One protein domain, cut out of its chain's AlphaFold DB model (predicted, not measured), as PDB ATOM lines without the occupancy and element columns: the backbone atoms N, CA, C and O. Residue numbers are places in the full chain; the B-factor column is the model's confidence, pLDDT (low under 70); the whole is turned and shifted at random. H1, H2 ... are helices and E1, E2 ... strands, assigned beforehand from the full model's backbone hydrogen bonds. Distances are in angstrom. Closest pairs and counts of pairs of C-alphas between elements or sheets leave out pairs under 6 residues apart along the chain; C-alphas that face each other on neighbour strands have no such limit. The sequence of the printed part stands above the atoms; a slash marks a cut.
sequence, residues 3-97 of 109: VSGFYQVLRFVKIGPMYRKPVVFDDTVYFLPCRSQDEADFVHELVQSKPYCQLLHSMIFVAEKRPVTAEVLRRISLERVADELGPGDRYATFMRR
ATOM      1  N   VAL A   3     196.008 169.308 192.713       87.31
ATOM      2  CA  VAL A   3     195.796 167.944 193.205       87.31
ATOM      3  C   VAL A   3     196.264 166.944 192.146       87.31
ATOM      4  O   VAL A   3     196.062 167.152 190.953       87.31
ATOM      5  N   SER A   4     196.907 165.858 192.565       83.75
ATOM      6  CA  SER A   4     197.334 164.801 191.642       83.75
ATOM      7  C   SER A   4     196.186 163.836 191.335       83.75
ATOM      8  O   SER A   4     195.449 163.446 192.239       83.75
ATOM      9  N   GLY A   5     196.064 163.427 190.071       74.00
ATOM     10  CA  GLY A   5     195.067 162.461 189.598       74.00
ATOM     11  C   GLY A   5     195.476 160.986 189.717       74.00
ATOM     12  O   GLY A   5     194.690 160.114 189.353       74.00
ATOM     13  N   PHE A   6     196.690 160.682 190.194       68.38
ATOM     14  CA  PHE A   6     197.214 159.305 190.254       68.38
ATOM     15  C   PHE A   6     197.274 158.698 191.656       68.38
ATOM     16  O   PHE A   6     197.367 157.478 191.782       68.38
ATOM     17  N   TYR A   7     197.245 159.508 192.713       62.22
ATOM     18  CA  TYR A   7     197.358 158.978 194.070       62.22
ATOM     19  C   TYR A   7     195.996 158.569 194.635       62.22
ATOM     20  O   TYR A   7     195.005 159.281 194.496       62.22
ATOM     21  N   GLN A   8     195.980 157.440 195.349       60.16
ATOM     22  CA  GLN A   8     194.819 156.970 196.115       60.16
ATOM     23  C   GLN A   8     194.456 157.916 197.270       60.16
ATOM     24  O   GLN A   8     193.304 157.963 197.692       60.16
ATOM     25  N   VAL A   9     195.430 158.687 197.771       65.88
ATOM     26  CA  VAL A   9     195.218 159.729 198.780       65.88
ATOM     27  C   VAL A   9     195.248 161.086 198.096       65.88
ATOM     28  O   VAL A   9     196.299 161.541 197.638       65.88
ATOM     29  N   LEU A  10     194.099 161.754 198.060       75.69
ATOM     30  CA  LEU A  10     194.005 163.095 197.506       75.69
ATOM     31  C   LEU A  10     194.625 164.118 198.443       75.69
ATOM     32  O   LEU A  10     194.185 164.315 199.575       75.69
ATOM     33  N   ARG A  11     195.642 164.810 197.936       84.38
ATOM     34  CA  ARG A  11     196.276 165.925 198.626       84.38
ATOM     35  C   ARG A  11     196.087 167.195 197.816       84.38
ATOM     36  O   ARG A  11     196.694 167.363 196.762       84.38
ATOM     37  N   PHE A  12     195.269 168.094 198.347       89.06
ATOM     38  CA  PHE A  12     195.120 169.444 197.824       89.06
ATOM     39  C   PHE A  12     196.245 170.330 198.352       89.06
ATOM     40  O   PHE A  12     196.439 170.450 199.565       89.06
ATOM     41  N   VAL A  13     196.992 170.945 197.436       91.19
ATOM     42  CA  VAL A  13     198.159 171.773 197.751       91.19
ATOM     43  C   VAL A  13     197.983 173.168 197.157       91.19
ATOM     44  O   VAL A  13     197.619 173.339 195.990       91.19
ATOM     45  N   LYS A  14     198.255 174.195 197.962       93.00
ATOM     46  CA  LYS A  14     198.376 175.575 197.484       93.00
ATOM     47  C   LYS A  14     199.750 175.741 196.848       93.00
ATOM     48  O   LYS A  14     200.759 175.454 197.481       93.00
ATOM     49  N   ILE A  15     199.779 176.181 195.596       91.19
ATOM     50  CA  ILE A  15     201.015 176.375 194.840       91.19
ATOM     51  C   ILE A  15     201.026 177.816 194.353       91.19
ATOM     52  O   ILE A  15     200.101 178.238 193.660       91.19
ATOM     53  N   GLY A  16     202.047 178.557 194.777       91.19
ATOM     54  CA  GLY A  16     202.337 179.906 194.309       91.19
ATOM     55  C   GLY A  16     203.483 179.916 193.293       91.19
ATOM     56  O   GLY A  16     204.068 178.869 193.011       91.19
ATOM     57  N   PRO A  17     203.829 181.093 192.750       90.25
ATOM     58  CA  PRO A  17     204.970 181.248 191.854       90.25
ATOM     59  C   PRO A  17     206.277 180.764 192.496       90.25
ATOM     60  O   PRO A  17     206.592 181.132 193.628       90.25
ATOM     61  N   MET A  18     207.075 179.996 191.754       90.62
ATOM     62  CA  MET A  18     208.407 179.566 192.184       90.62
ATOM     63  C   MET A  18     209.448 180.480 191.536       90.62
ATOM     64  O   MET A  18     209.423 180.681 190.326       90.62
ATOM     65  N   TYR A  19     210.343 181.083 192.322       92.25
ATOM     66  CA  TYR A  19     211.330 182.056 191.817       92.25
ATOM     67  C   TYR A  19     210.714 183.199 190.987       92.25
ATOM     68  O   TYR A  19     211.286 183.629 189.986       92.25
ATOM     69  N   ARG A  20     209.527 183.682 191.389       90.44
ATOM     70  CA  ARG A  20     208.735 184.696 190.660       90.44
ATOM     71  C   ARG A  20     208.318 184.279 189.240       90.44
ATOM     72  O   ARG A  20     207.929 185.129 188.446       90.44
ATOM     73  N   LYS A  21     208.377 182.986 188.919       90.31
ATOM     74  CA  LYS A  21     207.925 182.414 187.648       90.31
ATOM     75  C   LYS A  21     206.652 181.589 187.852       90.31
ATOM     76  O   LYS A  21     206.439 181.059 188.949       90.31
ATOM     77  N   PRO A  22     205.800 181.474 186.818       88.19
ATOM     78  CA  PRO A  22     204.668 180.558 186.861       88.19
ATOM     79  C   PRO A  22     205.154 179.115 187.039       88.19
ATOM     80  O   PRO A  22     206.236 178.749 186.578       88.19
ATOM     81  N   VAL A  23     204.342 178.301 187.709       90.31
ATOM     82  CA  VAL A  23     204.585 176.863 187.865       90.31
ATOM     83  C   VAL A  23     203.869 176.127 186.738       90.31
ATOM     84  O   VAL A  23     202.694 176.387 186.483       90.31
ATOM     85  N   VAL A  24     204.583 175.225 186.068       89.31
ATOM     86  CA  VAL A  24     204.036 174.348 185.026       89.31
ATOM     87  C   VAL A  24     203.791 172.975 185.638       89.31
ATOM     88  O   VAL A  24     204.640 172.459 186.364       89.31
ATOM     89  N   PHE A  25     202.628 172.405 185.345       88.06
ATOM     90  CA  PHE A  25     202.252 171.054 185.738       88.06
ATOM     91  C   PHE A  25     202.243 170.137 184.511       88.06
ATOM     92  O   PHE A  25     202.023 170.613 183.397       88.06
ATOM     93  N   ASP A  26     202.478 168.842 184.718       87.75
ATOM     94  CA  ASP A  26     202.287 167.815 183.690       87.75
ATOM     95  C   ASP A  26     200.806 167.387 183.582       87.75
ATOM     96  O   ASP A  26     199.921 167.958 184.225       87.75
ATOM     97  N   ASP A  27     200.519 166.377 182.757       81.12
ATOM     98  CA  ASP A  27     199.169 165.854 182.507       81.12
ATOM     99  C   ASP A  27     198.593 165.023 183.673       81.12
ATOM    100  O   ASP A  27     197.446 164.570 183.619       81.12
ATOM    101  N   THR A  28     199.365 164.833 184.746       82.00
ATOM    102  CA  THR A  28     198.983 164.031 185.916       82.00
ATOM    103  C   THR A  28     198.354 164.860 187.036       82.00
ATOM    104  O   THR A  28     197.841 164.305 188.017       82.00
ATOM    105  N   VAL A  29     198.371 166.187 186.900       86.19
ATOM    106  CA  VAL A  29     197.915 167.136 187.915       86.19
ATOM    107  C   VAL A  29     196.709 167.921 187.416       86.19
ATOM    108  O   VAL A  29     196.709 168.515 186.341       86.19
ATOM    109  N   TYR A  30     195.688 168.001 188.261       88.12
ATOM    110  CA  TYR A  30     194.585 168.936 188.095       88.12
ATOM    111  C   TYR A  30     194.837 170.170 188.951       88.12
ATOM    112  O   TYR A  30     195.277 170.066 190.098       88.12
ATOM    113  N   PHE A  31     194.526 171.352 188.429       89.31
ATOM    114  CA  PHE A  31     194.653 172.586 189.193       89.31
ATOM    115  C   PHE A  31     193.440 173.497 189.016       89.31
ATOM    116  O   PHE A  31     192.809 173.549 187.963       89.31
ATOM    117  N   LEU A  32     193.128 174.222 190.086       88.12
ATOM    118  CA  LEU A  32     192.140 175.289 190.132       88.12
ATOM    119  C   LEU A  32     192.902 176.613 190.290       88.12
ATOM    120  O   LEU A  32     193.566 176.799 191.322       88.12
ATOM    121  N   PRO A  33     192.880 177.511 189.288       87.88
ATOM    122  CA  PRO A  33     193.548 178.802 189.394       87.88
ATOM    123  C   PRO A  33     192.883 179.675 190.464       87.88
ATOM    124  O   PRO A  33     191.660 179.773 190.519       87.88
ATOM    125  N   CYS A  34     193.710 180.322 191.284       89.50
ATOM    126  CA  CYS A  34     193.307 181.303 192.294       89.50
ATOM    127  C   CYS A  34     194.053 182.612 191.996       89.50
ATOM    128  O   CYS A  34     195.226 182.578 191.623       89.50
ATOM    129  N   ARG A  35     193.383 183.753 192.135       88.62
ATOM    130  CA  ARG A  35     193.889 185.095 191.809       88.62
ATOM    131  C   ARG A  35     194.582 185.777 192.984       88.62
ATOM    132  O   ARG A  35     195.356 186.706 192.777       88.62
ATOM    133  N   SER A  36     194.305 185.333 194.205       90.56
ATOM    134  CA  SER A  36     194.962 185.809 195.419       90.56
ATOM    135  C   SER A  36     195.278 184.655 196.364       90.56
ATOM    136  O   SER A  36     194.743 183.550 196.233       90.56
ATOM    137  N   GLN A  37     196.155 184.930 197.329       92.00
ATOM    138  CA  GLN A  37     196.427 184.007 198.422       92.00
ATOM    139  C   GLN A  37     195.160 183.748 199.248       92.00
ATOM    140  O   GLN A  37     194.841 182.590 199.480       92.00
ATOM    141  N   ASP A  38     194.382 184.788 199.562       92.81
ATOM    142  CA  ASP A  38     193.119 184.652 200.303       92.81
ATOM    143  C   ASP A  38     192.110 183.734 199.597       92.81
ATOM    144  O   ASP A  38     191.428 182.943 200.245       92.81
ATOM    145  N   GLU A  39     192.019 183.809 198.263       91.56
ATOM    146  CA  GLU A  39     191.167 182.902 197.487       91.56
ATOM    147  C   GLU A  39     191.697 181.467 197.559       91.56
ATOM    148  O   GLU A  39     190.923 180.528 197.734       91.56
ATOM    149  N   ALA A  40     193.016 181.283 197.443       92.62
ATOM    150  CA  ALA A  40     193.635 179.967 197.549       92.62
ATOM    151  C   ALA A  40     193.450 179.352 198.944       92.62
ATOM    152  O   ALA A  40     193.234 178.146 199.038       92.62
ATOM    153  N   ASP A  41     193.521 180.165 199.996       93.31
ATOM    154  CA  ASP A  41     193.307 179.758 201.383       93.31
ATOM    155  C   ASP A  41     191.848 179.358 201.610       93.31
ATOM    156  O   ASP A  41     191.585 178.249 202.066       93.31
ATOM    157  N   PHE A  42     190.900 180.189 201.178       92.62
ATOM    158  CA  PHE A  42     189.474 179.886 201.278       92.62
ATOM    159  C   PHE A  42     189.085 178.617 200.506       92.62
ATOM    160  O   PHE A  42     188.406 177.739 201.029       92.62
ATOM    161  N   VAL A  43     189.547 178.469 199.263       92.25
ATOM    162  CA  VAL A  43     189.297 177.255 198.472       92.25
ATOM    163  C   VAL A  43     189.913 176.024 199.141       92.25
ATOM    164  O   VAL A  43     189.318 174.946 199.103       92.25
ATOM    165  N   HIS A  44     191.091 176.168 199.755       93.12
ATOM    166  CA  HIS A  44     191.750 175.086 200.484       93.12
ATOM    167  C   HIS A  44     190.939 174.652 201.713       93.12
ATOM    168  O   HIS A  44     190.754 173.451 201.903       93.12
ATOM    169  N   GLU A  45     190.363 175.599 202.461       92.75
ATOM    170  CA  GLU A  45     189.413 175.318 203.552       92.75
ATOM    171  C   GLU A  45     188.211 174.497 203.051       92.75
ATOM    172  O   GLU A  45     187.850 173.490 203.664       92.75
ATOM    173  N   LEU A  46     187.623 174.869 201.906       92.81
ATOM    174  CA  LEU A  46     186.469 174.159 201.341       92.81
ATOM    175  C   LEU A  46     186.799 172.711 200.967       92.81
ATOM    176  O   LEU A  46     186.042 171.808 201.317       92.81
ATOM    177  N   VAL A  47     187.921 172.455 200.286       91.25
ATOM    178  CA  VAL A  47     188.270 171.086 199.851       91.25
ATOM    179  C   VAL A  47     188.786 170.187 200.976       91.25
ATOM    180  O   VAL A  47     188.835 168.971 200.814       91.25
ATOM    181  N   GLN A  48     189.169 170.768 202.114       91.19
ATOM    182  CA  GLN A  48     189.494 170.025 203.335       91.19
ATOM    183  C   GLN A  48     188.287 169.839 204.262       91.19
ATOM    184  O   GLN A  48     188.384 169.142 205.272       91.19
ATOM    185  N   SER A  49     187.151 170.453 203.934       92.56
ATOM    186  CA  SER A  49     185.945 170.366 204.746       92.56
ATOM    187  C   SER A  49     185.316 168.973 204.704       92.56
ATOM    188  O   SER A  49     185.392 168.240 203.711       92.56
ATOM    189  N   LYS A  50     184.624 168.620 205.791       92.25
ATOM    190  CA  LYS A  50     183.908 167.346 205.900       92.25
ATOM    191  C   LYS A  50     182.879 167.137 204.768       92.25
ATOM    192  O   LYS A  50     182.928 166.052 204.186       92.25
ATOM    193  N   PRO A  51     182.018 168.114 204.404       92.38
ATOM    194  CA  PRO A  51     181.054 167.930 203.315       92.38
ATOM    195  C   PRO A  51     181.719 167.611 201.972       92.38
ATOM    196  O   PRO A  51     181.318 166.673 201.281       92.38
ATOM    197  N   TYR A  52     182.801 168.323 201.634       92.69
ATOM    198  CA  TYR A  52     183.547 168.072 200.402       92.69
ATOM    199  C   TYR A  52     184.144 166.663 200.377       92.69
ATOM    200  O   TYR A  52     183.944 165.917 199.417       92.69
ATOM    201  N   CYS A  53     184.850 166.272 201.444       89.56
ATOM    202  CA  CYS A  53     185.471 164.952 201.525       89.56
ATOM    203  C   CYS A  53     184.434 163.819 201.478       89.56
ATOM    204  O   CYS A  53     184.690 162.794 200.853       89.56
ATOM    205  N   GLN A  54     183.263 163.991 202.099       90.75
ATOM    206  CA  GLN A  54     182.186 162.996 202.061       90.75
ATOM    207  C   GLN A  54     181.614 162.818 200.649       90.75
ATOM    208  O   GLN A  54     181.491 161.684 200.185       90.75
ATOM    209  N   LEU A  55     181.328 163.919 199.944       90.25
ATOM    210  CA  LEU A  55     180.865 163.875 198.553       90.25
ATOM    211  C   LEU A  55     181.898 163.208 197.648       90.25
ATOM    212  O   LEU A  55     181.567 162.306 196.882       90.25
ATOM    213  N   LEU A  56     183.160 163.603 197.779       88.75
ATOM    214  CA  LEU A  56     184.253 163.037 197.005       88.75
ATOM    215  C   LEU A  56     184.395 161.532 197.242       88.75
ATOM    216  O   LEU A  56     184.413 160.766 196.284       88.75
ATOM    217  N   HIS A  57     184.411 161.092 198.501       86.88
ATOM    218  CA  HIS A  57     184.498 159.672 198.842       86.88
ATOM    219  C   HIS A  57     183.303 158.848 198.345       86.88
ATOM    220  O   HIS A  57     183.485 157.680 198.022       86.88
ATOM    221  N   SER A  58     182.110 159.438 198.220       88.75
ATOM    222  CA  SER A  58     180.949 158.752 197.626       88.75
ATOM    223  C   SER A  58     181.031 158.567 196.106       88.75
ATOM    224  O   SER A  58     180.300 157.748 195.556       88.75
ATOM    225  N   MET A  59     181.905 159.315 195.423       85.62
ATOM    226  CA  MET A  59     182.026 159.302 193.960       85.62
ATOM    227  C   MET A  59     183.279 158.594 193.444       85.62
ATOM    228  O   MET A  59     183.352 158.291 192.255       85.62
ATOM    229  N   ILE A  60     184.269 158.351 194.304       83.25
ATOM    230  CA  ILE A  60     185.518 157.687 193.919       83.25
ATOM    231  C   ILE A  60     185.421 156.187 194.197       83.25
ATOM    232  O   ILE A  60     184.970 155.762 195.259       83.25
ATOM    233  N   PHE A  61     185.905 155.374 193.261       76.44
ATOM    234  CA  PHE A  61     186.039 153.934 193.457       76.44
ATOM    235  C   PHE A  61     187.520 153.580 193.614       76.44
ATOM    236  O   PHE A  61     188.287 153.579 192.654       76.44
ATOM    237  N   VAL A  62     187.942 153.302 194.851       66.75
ATOM    238  CA  VAL A  62     189.362 153.178 195.251       66.75
ATOM    239  C   VAL A  62     190.121 152.059 194.511       66.75
ATOM    240  O   VAL A  62     191.348 152.091 194.443       66.75
ATOM    241  N   ALA A  63     189.414 151.086 193.927       65.81
ATOM    242  CA  ALA A  63     190.024 149.980 193.187       65.81
ATOM    243  C   ALA A  63     190.460 150.337 191.749       65.81
ATOM    244  O   ALA A  63     191.108 149.523 191.091       65.81
ATOM    245  N   GLU A  64     190.128 151.526 191.239       68.62
ATOM    246  CA  GLU A  64     190.546 151.954 189.902       68.62
ATOM    247  C   GLU A  64     191.979 152.507 189.880       68.62
ATOM    248  O   GLU A  64     192.460 153.099 190.843       68.62
ATOM    249  N   LYS A  65     192.671 152.370 188.736       65.25
ATOM    250  CA  LYS A  65     194.036 152.905 188.538       65.25
ATOM    251  C   LYS A  65     194.115 154.436 188.653       65.25
ATOM    252  O   LYS A  65     195.200 154.966 188.866       65.25
ATOM    253  N   ARG A  66     192.991 155.136 188.463       66.94
ATOM    254  CA  ARG A  66     192.841 156.593 188.601       66.94
ATOM    255  C   ARG A  66     191.485 156.885 189.250       66.94
ATOM    256  O   ARG A  66     190.546 157.237 188.543       66.94
ATOM    257  N   PRO A  67     191.363 156.723 190.578       71.38
ATOM    258  CA  PRO A  67     190.073 156.810 191.264       71.38
ATOM    259  C   PRO A  67     189.483 158.227 191.230       71.38
ATOM    260  O   PRO A  67     188.312 158.417 191.543       71.38
ATOM    261  N   VAL A  68     190.292 159.232 190.873       75.50
ATOM    262  CA  VAL A  68     189.916 160.644 190.874       75.50
ATOM    263  C   VAL A  68     190.223 161.242 189.514       75.50
ATOM    264  O   VAL A  68     191.377 161.385 189.116       75.50
ATOM    265  N   THR A  69     189.164 161.624 188.811       82.25
ATOM    266  CA  THR A  69     189.239 162.246 187.491       82.25
ATOM    267  C   THR A  69     188.810 163.708 187.560       82.25
ATOM    268  O   THR A  69     188.101 164.135 188.478       82.25
ATOM    269  N   ALA A  70     189.177 164.488 186.539       80.31
ATOM    270  CA  ALA A  70     188.673 165.853 186.387       80.31
ATOM    271  C   ALA A  70     187.138 165.924 186.328       80.31
ATOM    272  O   ALA A  70     186.574 166.978 186.612       80.31
ATOM    273  N   GLU A  71     186.468 164.845 185.920       83.06
ATOM    274  CA  GLU A  71     185.010 164.775 185.884       83.06
ATOM    275  C   GLU A  71     184.425 164.688 187.295       83.06
ATOM    276  O   GLU A  71     183.554 165.485 187.637       83.06
ATOM    277  N   VAL A  72     184.954 163.799 188.144       85.00
ATOM    278  CA  VAL A  72     184.528 163.677 189.550       85.00
ATOM    279  C   VAL A  72     184.739 164.995 190.296       85.00
ATOM    280  O   VAL A  72     183.822 165.485 190.953       85.00
ATOM    281  N   LEU A  73     185.911 165.619 190.138       86.31
ATOM    282  CA  LEU A  73     186.217 166.900 190.786       86.31
ATOM    283  C   LEU A  73     185.270 168.025 190.341       86.31
ATOM    284  O   LEU A  73     184.903 168.868 191.157       86.31
ATOM    285  N   ARG A  74     184.847 168.036 189.068       86.38
ATOM    286  CA  ARG A  74     183.913 169.036 188.521       86.38
ATOM    287  C   ARG A  74     182.471 168.860 188.992       86.38
ATOM    288  O   ARG A  74     181.713 169.825 188.938       86.38
ATOM    289  N   ARG A  75     182.080 167.665 189.444       88.19
ATOM    290  CA  ARG A  75     180.725 167.399 189.958       88.19
ATOM    291  C   ARG A  75     180.487 168.002 191.345       88.19
ATOM    292  O   ARG A  75     179.336 168.223 191.710       88.19
ATOM    293  N   ILE A  76     181.544 168.294 192.107       89.88
ATOM    294  CA  ILE A  76     181.422 168.913 193.433       89.88
ATOM    295  C   ILE A  76     181.355 170.430 193.281       89.88
ATOM    296  O   ILE A  76     182.343 171.079 192.933       89.88
ATOM    297  N   SER A  77     180.194 171.012 193.580       90.44
ATOM    298  CA  SER A  77     180.047 172.466 193.614       90.44
ATOM    299  C   SER A  77     180.672 173.041 194.885       90.44
ATOM    300  O   SER A  77     180.157 172.842 195.983       90.44
ATOM    301  N   LEU A  78     181.765 173.795 194.730       89.62
ATOM    302  CA  LEU A  78     182.389 174.529 195.838       89.62
ATOM    303  C   LEU A  78     181.457 175.595 196.435       89.62
ATOM    304  O   LEU A  78     181.574 175.886 197.618       89.62
ATOM    305  N   GLU A  79     180.534 176.140 195.640       90.75
ATOM    306  CA  GLU A  79     179.497 177.067 196.109       90.75
ATOM    307  C   GLU A  79     178.586 176.384 197.129       90.75
ATOM    308  O   GLU A  79     178.457 176.850 198.253       90.75
ATOM    309  N   ARG A  80     178.046 175.208 196.780       91.31
ATOM    310  CA  ARG A  80     177.152 174.451 197.670       91.31
ATOM    311  C   ARG A  80     177.855 173.997 198.948       91.31
ATOM    312  O   ARG A  80     177.244 174.005 200.009       91.31
ATOM    313  N   VAL A  81     179.136 173.636 198.850       91.56
ATOM    314  CA  VAL A  81     179.960 173.323 200.027       91.56
ATOM    315  C   VAL A  81     180.143 174.565 200.907       91.56
ATOM    316  O   VAL A  81     180.069 174.461 202.126       91.56
ATOM    317  N   ALA A  82     180.363 175.743 200.315       91.50
ATOM    318  CA  ALA A  82     180.471 176.991 201.067       91.50
ATOM    319  C   ALA A  82     179.144 177.383 201.736       91.50
ATOM    320  O   ALA A  82     179.163 177.823 202.883       91.50
ATOM    321  N   ASP A  83     178.009 177.182 201.066       90.31
ATOM    322  CA  ASP A  83     176.680 177.427 201.638       90.31
ATOM    323  C   ASP A  83     176.418 176.527 202.854       90.31
ATOM    324  O   ASP A  83     175.974 177.003 203.897       90.31
ATOM    325  N   GLU A  84     176.749 175.234 202.753       88.94
ATOM    326  CA  GLU A  84     176.567 174.262 203.840       88.94
ATOM    327  C   GLU A  84     177.417 174.590 205.077       88.94
ATOM    328  O   GLU A  84     176.996 174.361 206.211       88.94
ATOM    329  N   LEU A  85     178.607 175.156 204.877       87.06
ATOM    330  CA  LEU A  85     179.502 175.539 205.968       87.06
ATOM    331  C   LEU A  85     179.127 176.886 206.614       87.06
ATOM    332  O   LEU A  85     179.716 177.248 207.634       87.06
ATOM    333  N   GLY A  86     178.207 177.656 206.016       82.06
ATOM    334  CA  GLY A  86     177.823 179.004 206.448       82.06
ATOM    335  C   GLY A  86     178.522 180.211 205.778       82.06
ATOM    336  O   GLY A  86     177.932 181.289 205.814       82.06
ATOM    337  N   PRO A  87     179.718 180.132 205.149       66.50
ATOM    338  CA  PRO A  87     180.359 181.275 204.494       66.50
ATOM    339  C   PRO A  87     180.009 181.445 202.998       66.50
ATOM    340  O   PRO A  87     180.882 181.841 202.219       66.50
ATOM    341  N   GLY A  88     178.764 181.200 202.569       69.50
ATOM    342  CA  GLY A  88     178.330 181.418 201.172       69.50
ATOM    343  C   GLY A  88     178.655 182.830 200.646       69.50
ATOM    344  O   GLY A  88     179.163 183.001 199.534       69.50
ATOM    345  N   ASP A  89     178.536 183.848 201.506       71.50
ATOM    346  CA  ASP A  89     178.872 185.247 201.190       71.50
ATOM    347  C   ASP A  89     180.358 185.460 200.833       71.50
ATOM    348  O   ASP A  89     180.707 186.274 199.964       71.50
ATOM    349  N   ARG A  90     181.270 184.697 201.460       81.25
ATOM    350  CA  ARG A  90     182.708 184.732 201.126       81.25
ATOM    351  C   ARG A  90     182.946 184.137 199.739       81.25
ATOM    352  O   ARG A  90     183.738 184.690 198.977       81.25
ATOM    353  N   TYR A  91     182.234 183.068 199.380       86.81
ATOM    354  CA  TYR A  91     182.336 182.455 198.053       86.81
ATOM    355  C   TYR A  91     181.909 183.426 196.947       86.81
ATOM    356  O   TYR A  91     182.651 183.640 195.982       86.81
ATOM    357  N   ALA A  92     180.770 184.101 197.128       84.00
ATOM    358  CA  ALA A  92     180.280 185.109 196.190       84.00
ATOM    359  C   ALA A  92     181.290 186.254 195.979       84.00
ATOM    360  O   ALA A  92     181.467 186.731 194.856       84.00
ATOM    361  N   THR A  93     182.012 186.657 197.030       86.75
ATOM    362  CA  THR A  93     183.042 187.710 196.964       86.75
ATOM    363  C   THR A  93     184.188 187.351 196.010       86.75
ATOM    364  O   THR A  93     184.638 188.202 195.236       86.75
ATOM    365  N   PHE A  94     184.638 186.094 196.013       85.19
ATOM    366  CA  PHE A  94     185.676 185.627 195.091       85.19
ATOM    367  C   PHE A  94     185.133 185.395 193.673       85.19
ATOM    368  O   PHE A  94     185.792 185.753 192.695       85.19
ATOM    369  N   MET A  95     183.905 184.880 193.533       79.81
ATOM    370  CA  MET A  95     183.309 184.607 192.215       79.81
ATOM    371  C   MET A  95     182.872 185.863 191.458       79.81
ATOM    372  O   MET A  95     182.974 185.901 190.233       79.81
ATOM    373  N   ARG A  96     182.468 186.934 192.151       69.94
ATOM    374  CA  ARG A  96     182.079 188.205 191.515       69.94
ATOM    375  C   ARG A  96     183.236 188.881 190.769       69.94
ATOM    376  O   ARG A  96     183.000 189.688 189.879       69.94
ATOM    377  N   ARG A  97     184.488 188.522 191.081       60.78
ATOM    378  CA  ARG A  97     185.677 188.986 190.345       60.78
ATOM    379  C   ARG A  97     185.905 188.231 189.029       60.78
ATOM    380  O   ARG A  97     186.701 188.686 188.215       60.78
TER     381      ARG A  97
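AT A GLANCE: This is residues 3 to 97 of the 109 residues of the protein "Modification methylase NspV" of Candidatus Synechococcus spongiarum (UniProt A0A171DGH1). Five short helices, mostly crossed, form one part of a flat body, and a long stretch with no named element, residues 3 to 28, loops out from it, with residues 17 to 22 sticking out free. H4 is in the middle of H1, H2 and H5 and packs on each of them; H4 and H5 make a helical hairpin, and H3 lies by the last residue of H2. The loop comes back into the short strand E1, which pairs antiparallel with residues 3 to 4 near the first printed residue. The printed part has 95 residues, with one named strand and then five named helices in the order E1, H1, H2, H3, H4, H5; the class is mostly helix, with under half of the residues in named elements. The whole is compact, with a radius of gyration of the C-alphas of 14.1 A, and spans 38 by 37 by 17 A.

IN THESE COORDINATES: The printed part begins at Val 3, C-alpha at (195.796, 167.944, 193.205). E1 is residues 29 to 31, 6.5 A long, and starts at C-alpha 29 at (197.915, 167.136, 187.915). H1, the longest helix, is residues 37 to 48, 16.4 A, and H2 is residues 50 to 59, 14.5 A. H3 is residues 70 to 75, 8.8 A. H4, residues 78 to 85, is 10.6 A long, and H5, residues 88 to 95, is 10.7 A long and ends at C-alpha 95 at (183.309, 184.607, 192.215).

HOW THE PARTS SIT: E1 pairs with no named strand, but its residues 29 to 30 pair antiparallel with residues 3 to 4. The closest C-alphas of E1 and H3 are those of Tyr 30 and Ala 70, 6.9 A apart. H1 touches H4 with residues 43 to 47 alone, closest at the C-alphas of Leu 46 and Ala 82, 6.6 A, and is only just about perpendicular to it at 71 degrees. H1 and H2 are close but not clearly touching, with the C-alphas of Leu 46 and Tyr 52 the closest at 6.8 A. H1 and H5 are also close but not clearly touching, with the C-alphas of Glu 39 and Phe 94 the closest at 6.6 A. H2 and H3 only just touch, with 3 pairs of C-alphas within 8 A, the closest those of Met 59 and Val 72 at 6.7 A. H2 touches H4 at a steep tilt of 49 degrees, opposite ways, closest at the C-alphas of Tyr 52 and Val 81, 6.4 A. The hairpin of H4 and H5 has a shallow tilt of 23 degrees, and its closest C-alphas are those of Ala 82 and Gly 88, 4.9 A. H3 and H5 are apart. In H1, H2, H3, H4 and H5 every O i to N i+4 pair is within hydrogen-bond range.

THE WHOLE: The two C-alphas farthest apart are those of Arg 20 and Ala 63, 39.5 A. The printed part has no cut. The link from H2 to H3 is short, the other links between named elements are tight, and no link is long. The mean pLDDT of the printed part is 84.7, and it is under 70 at residues 6 to 9, 62 to 66, 87 to 88 and 96 to 97.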